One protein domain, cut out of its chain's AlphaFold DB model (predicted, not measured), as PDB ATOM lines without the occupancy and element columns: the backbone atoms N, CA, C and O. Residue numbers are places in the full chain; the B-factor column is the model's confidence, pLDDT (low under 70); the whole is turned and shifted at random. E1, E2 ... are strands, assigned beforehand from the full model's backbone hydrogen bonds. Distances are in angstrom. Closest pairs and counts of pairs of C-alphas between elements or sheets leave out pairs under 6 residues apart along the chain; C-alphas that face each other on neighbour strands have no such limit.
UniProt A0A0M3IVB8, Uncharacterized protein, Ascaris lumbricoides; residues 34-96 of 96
ATOM      1  N   ASN A  34     308.012  89.477 144.679       75.25
ATOM      2  CA  ASN A  34     307.620  90.304 143.537       75.25
ATOM      3  C   ASN A  34     307.176  91.725 143.937       75.25
ATOM      4  O   ASN A  34     306.885  92.536 143.066       75.25
ATOM      5  N   SER A  35     307.125  92.031 145.242       77.12
ATOM      6  CA  SER A  35     306.693  93.317 145.823       77.12
ATOM      7  C   SER A  35     305.364  93.855 145.273       77.12
ATOM      8  O   SER A  35     305.119  95.056 145.335       77.12
ATOM      9  N   GLY A  36     304.512  92.953 144.770       79.44
ATOM     10  CA  GLY A  36     303.255  93.257 144.094       79.44
ATOM     11  C   GLY A  36     303.393  93.744 142.645       79.44
ATOM     12  O   GLY A  36     302.478  94.346 142.106       79.44
ATOM     13  N   PHE A  37     304.490  93.431 141.961       85.81
ATOM     14  CA  PHE A  37     304.628  93.588 140.513       85.81
ATOM     15  C   PHE A  37     304.644  92.222 139.816       85.81
ATOM     16  O   PHE A  37     305.065  91.225 140.396       85.81
ATOM     17  N   ILE A  38     304.175  92.151 138.573       87.69
ATOM     18  CA  ILE A  38     304.091  90.916 137.781       87.69
ATOM     19  C   ILE A  38     304.608  91.200 136.368       87.69
ATOM     20  O   ILE A  38     304.331  92.261 135.802       87.69
ATOM     21  N   ILE A  39     305.361  90.248 135.811       88.94
ATOM     22  CA  ILE A  39     305.756  90.229 134.401       88.94
ATOM     23  C   ILE A  39     304.899  89.178 133.696       88.94
ATOM     24  O   ILE A  39     304.922  88.010 134.075       88.94
ATOM     25  N   GLU A  40     304.149  89.596 132.684       89.94
ATOM     26  CA  GLU A  40     303.353  88.723 131.821       89.94
ATOM     27  C   GLU A  40     303.977  88.709 130.424       89.94
ATOM     28  O   GLU A  40     304.365  89.758 129.904       89.94
ATOM     29  N   ILE A  41     304.055  87.533 129.807       90.06
ATOM     30  CA  ILE A  41     304.530  87.375 128.433       90.06
ATOM     31  C   ILE A  41     303.372  86.810 127.621       90.06
ATOM     32  O   ILE A  41     302.734  85.847 128.030       90.06
ATOM     33  N   SER A  42     303.078  87.411 126.475       89.94
ATOM     34  CA  SER A  42     302.101  86.885 125.522       89.94
ATOM     35  C   SER A  42     302.706  86.853 124.124       89.94
ATOM     36  O   SER A  42     303.572  87.664 123.795       89.94
ATOM     37  N   SER A  43     302.260  85.925 123.281       84.00
ATOM     38  CA  SER A  43     302.645  85.924 121.867       84.00
ATOM     39  C   SER A  43     302.140  87.202 121.186       84.00
ATOM     40  O   SER A  43     301.052  87.683 121.501       84.00
ATOM     41  N   ALA A  44     302.926  87.776 120.272       78.19
ATOM     42  CA  ALA A  44     302.466  88.912 119.470       78.19
ATOM     43  C   ALA A  44     301.481  88.486 118.364       78.19
ATOM     44  O   ALA A  44     300.684  89.298 117.903       78.19
ATOM     45  N   THR A  45     301.547  87.221 117.937       71.56
ATOM     46  CA  THR A  45     300.792  86.668 116.804       71.56
ATOM     47  C   THR A  45     299.601  85.813 117.240       71.56
ATOM     48  O   THR A  45     298.587  85.795 116.546       71.56
ATOM     49  N   ASN A  46     299.671  85.152 118.401       62.81
ATOM     50  CA  ASN A  46     298.557  84.385 118.961       62.81
ATOM     51  C   ASN A  46     297.780  85.200 120.003       62.81
ATOM     52  O   ASN A  46     298.343  85.694 120.974       62.81
ATOM     53  N   THR A  47     296.463  85.300 119.811       58.78
ATOM     54  CA  THR A  47     295.523  86.061 120.659       58.78
ATOM     55  C   THR A  47     295.163  85.353 121.970       58.78
ATOM     56  O   THR A  47     294.261  85.788 122.680       58.78
ATOM     57  N   SER A  48     295.817  84.237 122.290       61.44
ATOM     58  CA  SER A  48     295.638  83.567 123.570       61.44
ATOM     59  C   SER A  48     296.416  84.324 124.647       61.44
ATOM     60  O   SER A  48     297.638  84.437 124.584       61.44
ATOM     61  N   ASP A  49     295.720  84.793 125.683       59.06
ATOM     62  CA  ASP A  49     296.302  85.420 126.885       59.06
ATOM     63  C   ASP A  49     297.115  84.431 127.757       59.06
ATOM     64  O   ASP A  49     297.309  84.638 128.955       59.06
ATOM     65  N   GLN A  50     297.572  83.317 127.182       68.38
ATOM     66  CA  GLN A  50     298.345  82.307 127.887       68.38
ATOM     67  C   GLN A  50     299.825  82.675 127.875       68.38
ATOM     68  O   GLN A  50     300.407  82.950 126.825       68.38
ATOM     69  N   ASN A  51     300.426  82.640 129.063       76.19
ATOM     70  CA  ASN A  51     301.863  82.785 129.221       76.19
ATOM     71  C   ASN A  51     302.556  81.562 128.597       76.19
ATOM     72  O   ASN A  51     302.304  80.446 129.060       76.19
ATOM     73  N   PRO A  52     303.376  81.723 127.546       82.31
ATOM     74  CA  PRO A  52     304.004  80.589 126.887       82.31
ATOM     75  C   PRO A  52     305.045  79.938 127.808       82.31
ATOM     76  O   PRO A  52     305.866  80.625 128.411       82.31
ATOM     77  N   GLU A  53     305.045  78.605 127.888       85.25
ATOM     78  CA  GLU A  53     306.046  77.847 128.663       85.25
ATOM     79  C   GLU A  53     307.424  77.810 127.977       85.25
ATOM     80  O   GLU A  53     308.445  77.582 128.622       85.25
ATOM     81  N   SER A  54     307.465  78.056 126.664       86.81
ATOM     82  CA  SER A  54     308.678  78.044 125.845       86.81
ATOM     83  C   SER A  54     308.661  79.147 124.790       86.81
ATOM     84  O   SER A  54     307.594  79.599 124.373       86.81
ATOM     85  N   TYR A  55     309.838  79.524 124.292       88.44
ATOM     86  CA  TYR A  55     309.973  80.473 123.188       88.44
ATOM     87  C   TYR A  55     310.389  79.773 121.887       88.44
ATOM     88  O   TYR A  55     311.146  78.801 121.902       88.44
ATOM     89  N   THR A  56     309.940  80.316 120.758       90.75
ATOM     90  CA  THR A  56     310.389  79.927 119.418       90.75
ATOM     91  C   THR A  56     311.370  80.985 118.912       90.75
ATOM     92  O   THR A  56     311.030  82.171 118.901       90.75
ATOM     93  N   PRO A  57     312.597  80.617 118.502       91.12
ATOM     94  CA  PRO A  57     313.552  81.581 117.965       91.12
ATOM     95  C   PRO A  57     312.992  82.340 116.754       91.12
ATOM     96  O   PRO A  57     312.503  81.726 115.813       91.12
ATOM     97  N   GLY A  58     313.111  83.670 116.768       90.19
ATOM     98  CA  GLY A  58     312.647  84.544 115.683       90.19
ATOM     99  C   GLY A  58     311.214  85.060 115.837       90.19
ATOM    100  O   GLY A  58     310.848  85.995 115.133       90.19
ATOM    101  N   GLU A  59     310.435  84.515 116.774       90.00
ATOM    102  CA  GLU A  59     309.096  85.020 117.081       90.00
ATOM    103  C   GLU A  59     309.137  86.259 117.983       90.00
ATOM    104  O   GLU A  59     310.028  86.422 118.825       90.00
ATOM    105  N   SER A  60     308.120  87.109 117.831       91.06
ATOM    106  CA  SER A  60     307.929  88.300 118.657       91.06
ATOM    107  C   SER A  60     306.946  88.039 119.794       91.06
ATOM    108  O   SER A  60     305.901  87.401 119.630       91.06
ATOM    109  N   TYR A  61     307.261  88.607 120.953       91.12
ATOM    110  CA  TYR A  61     306.472  88.477 122.171       91.12
ATOM    111  C   TYR A  61     306.228  89.850 122.783       91.12
ATOM    112  O   TYR A  61     307.067  90.746 122.704       91.12
ATOM    113  N   ILE A  62     305.075  90.004 123.424       91.50
ATOM    114  CA  ILE A  62     304.713  91.201 124.172       91.50
ATOM    115  C   ILE A  62     305.023  90.936 125.642       91.50
ATOM    116  O   ILE A  62     304.448  90.033 126.249       91.50
ATOM    117  N   VAL A  63     305.907  91.748 126.219       91.06
ATOM    118  CA  VAL A  63     306.245  91.714 127.647       91.06
ATOM    119  C   VAL A  63     305.495  92.838 128.359       91.06
ATOM    120  O   VAL A  63     305.681  94.012 128.039       91.06
ATOM    121  N   LYS A  64     304.649  92.499 129.335       90.88
ATOM    122  CA  LYS A  64     303.870  93.460 130.133       90.88
ATOM    123  C   LYS A  64     304.376  93.458 131.573       90.88
ATOM    124  O   LYS A  64     304.349  92.427 132.236       90.88
ATOM    125  N   LEU A  65     304.790  94.620 132.074       89.38
ATOM    126  CA  LEU A  65     305.095  94.836 133.491       89.38
ATOM    127  C   LEU A  65     303.906  95.533 134.158       89.38
ATOM    128  O   LEU A  65     303.529  96.635 133.756       89.38
ATOM    129  N   ARG A  66     303.315  94.901 135.173       86.25
ATOM    130  CA  ARG A  66     302.118  95.400 135.865       86.25
ATOM    131  C   ARG A  66     302.346  95.483 137.367       86.25
ATOM    132  O   ARG A  66     302.985  94.610 137.940       86.25
ATOM    133  N   GLY A  67     301.820  96.528 138.000       83.19
ATOM    134  CA  GLY A  67     301.697  96.609 139.457       83.19
ATOM    135  C   GLY A  67     300.341  96.084 139.920       83.19
ATOM    136  O   GLY A  67     299.353  96.169 139.188       83.19
ATOM    137  N   TRP A  68     300.281  95.547 141.132       76.25
ATOM    138  CA  TRP A  68     299.050  95.049 141.720       76.25
ATOM    139  C   TRP A  68     298.169  96.240 142.073       76.25
ATOM    140  O   TRP A  68     298.561  97.160 142.800       76.25
ATOM    141  N   GLN A  69     296.951  96.211 141.553       71.56
ATOM    142  CA  GLN A  69     295.900  97.123 141.949       71.56
ATOM    143  C   GLN A  69     294.936  96.397 142.884       71.56
ATOM    144  O   GLN A  69     294.318  95.400 142.517       71.56
ATOM    145  N   THR A  70     294.804  96.901 144.105       71.12
ATOM    146  CA  THR A  70     293.735  96.508 145.028       71.12
ATOM    147  C   THR A  70     292.673  97.605 145.071       71.12
ATOM    148  O   THR A  70     292.884  98.708 144.564       71.12
ATOM    149  N   LYS A  71     291.532  97.340 145.723       71.44
ATOM    150  CA  LYS A  71     290.485  98.355 145.946       71.44
ATOM    151  C   LYS A  71     290.992  99.607 146.683       71.44
ATOM    152  O   LYS A  71     290.351 100.646 146.597       71.44
ATOM    153  N   PHE A  72     292.115  99.504 147.398       70.00
ATOM    154  CA  PHE A  72     292.614 100.544 148.302       70.00
ATOM    155  C   PHE A  72     294.019 101.049 147.956       70.00
ATOM    156  O   PHE A  72     294.458 102.063 148.489       70.00
ATOM    157  N   THR A  73     294.759 100.354 147.092       67.44
ATOM    158  CA  THR A  73     296.148 100.703 146.775       67.44
ATOM    159  C   THR A  73     296.452 100.386 145.321       67.44
ATOM    160  O   THR A  73     296.230  99.265 144.866       67.44
ATOM    161  N   VAL A  74     296.998 101.372 144.613       70.81
ATOM    162  CA  VAL A  74     297.601 101.194 143.292       70.81
ATOM    163  C   VAL A  74     299.110 101.200 143.487       70.81
ATOM    164  O   VAL A  74     299.673 102.226 143.872       70.81
ATOM    165  N   GLN A  75     299.773 100.073 143.244       75.38
ATOM    166  CA  GLN A  75     301.229 100.067 143.194       75.38
ATOM    167  C   GLN A  75     301.703 100.578 141.836       75.38
ATOM    168  O   GLN A  75     301.435  99.981 140.795       75.38
ATOM    169  N   THR A  76     302.426 101.695 141.854       78.31
ATOM    170  CA  THR A  76     303.036 102.300 140.669       78.31
ATOM    171  C   THR A  76     304.553 102.318 140.822       78.31
ATOM    172  O   THR A  76     305.082 102.442 141.928       78.31
ATOM    173  N   PHE A  77     305.276 102.190 139.710       79.56
ATOM    174  CA  PHE A  77     306.723 102.379 139.672       79.56
ATOM    175  C   PHE A  77     307.055 103.731 139.036       79.56
ATOM    176  O   PHE A  77     306.397 104.171 138.095       79.56
ATOM    177  N   ARG A  78     308.095 104.402 139.546       82.00
ATOM    178  CA  ARG A  78     308.606 105.658 138.959       82.00
ATOM    179  C   ARG A  78     309.513 105.419 137.753       82.00
ATOM    180  O   ARG A  78     309.675 106.298 136.918       82.00
ATOM    181  N   GLY A  79     310.121 104.242 137.692       83.19
ATOM    182  CA  GLY A  79     311.008 103.814 136.626       83.19
ATOM    183  C   GLY A  79     311.236 102.315 136.730       83.19
ATOM    184  O   GLY A  79     311.087 101.734 137.806       83.19
ATOM    185  N   PHE A  80     311.567 101.699 135.607       85.69
ATOM    186  CA  PHE A  80     311.829 100.273 135.513       85.69
ATOM    187  C   PHE A  80     312.964 100.032 134.526       85.69
ATOM    188  O   PHE A  80     313.269 100.876 133.681       85.69
ATOM    189  N   GLY A  81     313.572  98.858 134.622       87.00
ATOM    190  CA  GLY A  81     314.430  98.355 133.571       87.00
ATOM    191  C   GLY A  81     314.326  96.843 133.496       87.00
ATOM    192  O   GLY A  81     314.196  96.165 134.515       87.00
ATOM    193  N   ILE A  82     314.316  96.339 132.268       87.25
ATOM    194  CA  ILE A  82     314.095  94.933 131.944       87.25
ATOM    195  C   ILE A  82     315.291  94.466 131.120       87.25
ATOM    196  O   ILE A  82     315.802  95.199 130.275       87.25
ATOM    197  N   ALA A  83     315.746  93.249 131.394       88.50
ATOM    198  CA  ALA A  83     316.775  92.578 130.620       88.50
ATOM    199  C   ALA A  83     316.357  91.124 130.404       88.50
ATOM    200  O   ALA A  83     315.820  90.495 131.314       88.50
ATOM    201  N   ALA A  84     316.634  90.600 129.216       89.25
ATOM    202  CA  ALA A  84     316.484  89.189 128.895       89.25
ATOM    203  C   ALA A  84     317.877  88.555 128.835       89.25
ATOM    204  O   ALA A  84     318.787  89.086 128.191       89.25
ATOM    205  N   GLN A  85     318.059  87.454 129.560       89.62
ATOM    206  CA  GLN A  85     319.327  86.738 129.662       89.62
ATOM    207  C   GLN A  85     319.058  85.236 129.645       89.62
ATOM    208  O   GLN A  85     318.042  84.783 130.164       89.62
ATOM    209  N   PHE A  86     319.976  84.475 129.061       88.94
ATOM    210  CA  PHE A  86     320.018  83.026 129.236       88.94
ATOM    211  C   PHE A  86     320.519  82.673 130.641       88.94
ATOM    212  O   PHE A  86     321.192  83.488 131.272       88.94
ATOM    213  N   ASP A  87     320.330  81.426 131.078       88.69
ATOM    214  CA  ASP A  87     320.869  80.927 132.359       88.69
ATOM    215  C   ASP A  87     322.399  81.062 132.463       88.69
ATOM    216  O   ASP A  87     322.963  81.177 133.547       88.69
ATOM    217  N   SER A  88     323.081  81.120 131.315       88.81
ATOM    218  CA  SER A  88     324.519  81.411 131.221       88.81
ATOM    219  C   SER A  88     324.903  82.869 131.530       88.81
ATOM    220  O   SER A  88     326.086  83.200 131.509       88.81
ATOM    221  N   GLY A  89     323.931  83.759 131.756       83.38
ATOM    222  CA  GLY A  89     324.132  85.197 131.973       83.38
ATOM    223  C   GLY A  89     324.377  86.010 130.697       83.38
ATOM    224  O   GLY A  89     324.601  87.218 130.757       83.38
ATOM    225  N   LYS A  90     324.344  85.377 129.518       86.69
ATOM    226  CA  LYS A  90     324.469  86.080 128.234       86.69
ATOM    227  C   LYS A  90     323.156  86.781 127.873       86.69
ATOM    228  O   LYS A  90     322.097  86.195 128.105       86.69
ATOM    229  N   PRO A  91     323.196  87.985 127.270       86.12
ATOM    230  CA  PRO A  91     321.989  88.662 126.806       86.12
ATOM    231  C   PRO A  91     321.270  87.809 125.754       86.12
ATOM    232  O   PRO A  91     321.912  87.193 124.902       86.12
ATOM    233  N   GLY A  92     319.942  87.769 125.836       88.56
ATOM    234  CA  GLY A  92     319.088  86.979 124.955       88.56
ATOM    235  C   GLY A  92     318.020  87.833 124.281       88.56
ATOM    236  O   GLY A  92     317.475  88.750 124.890       88.56
ATOM    237  N   GLY A  93     317.712  87.507 123.025       89.62
ATOM    238  CA  GLY A  93     316.677  88.189 122.250       89.62
ATOM    239  C   GLY A  93     316.981  89.660 121.954       89.62
ATOM    240  O   GLY A  93     318.120  90.122 122.040       89.62
ATOM    241  N   LYS A  94     315.934  90.389 121.567       90.88
ATOM    242  CA  LYS A  94     315.959  91.823 121.274       90.88
ATOM    243  C   LYS A  94     314.632  92.430 121.729       90.88
ATOM    244  O   LYS A  94     313.586  91.838 121.489       90.88
ATOM    245  N   PHE A  95     314.696  93.587 122.383       90.88
ATOM    246  CA  PHE A  95     313.521  94.411 122.663       90.88
ATOM    247  C   PHE A  95     313.365  95.445 121.548       90.88
ATOM    248  O   PHE A  95     314.365  96.044 121.138       90.88
ATOM    249  N   ASP A  96     312.132  95.627 121.087       89.31
ATOM    250  CA  ASP A  96     311.722  96.668 120.141       89.31
ATOM    251  C   ASP A  96     310.900  97.751 120.853       89.31
ATOM    252  O   ASP A  96     310.174  97.410 121.819       89.31
TER     253      ASP A  96
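This is residues 34 to 96 of the 96 residues of an uncharacterized protein of Ascaris lumbricoides (UniProt A0A0M3IVB8). With little regular structure, the printed part is a single two-stranded hairpin, E1 and E2, joined by a wide loop at one end. After E2 a long unnamed tail runs on past the other end, turns near residue 72 and folds back along the hairpin's length. The 63 printed residues hold E1, then E2, an antiparallel sheet, and no named helix; the class is all strand, with only 14 residues in named elements. The whole is loose, with a radius of gyration of the C-alphas of 14.0 A and spans of 41 by 29 by 20 A.

E1, residues 37 to 43, begins at C-alpha 37 (304.628, 93.588, 140.513) and is 20.3 A long. E2, residues 61 to 67, is 19.7 A long and ends at C-alpha 67 (301.697, 96.609, 139.457).

E1 and E2 form a hairpin, antiparallel at 160 degrees between directions. C-alphas 37 and 67 face each other at 4.3 A. N 38 and O 66, 2.8 A, are within hydrogen-bond range.

The farthest C-alphas, Gly 58 and Phe 72, are 41.5 A apart. The link is long, 17 residues. The printed part has no cut. Residues 46 to 50 and 73 have pLDDT under 70.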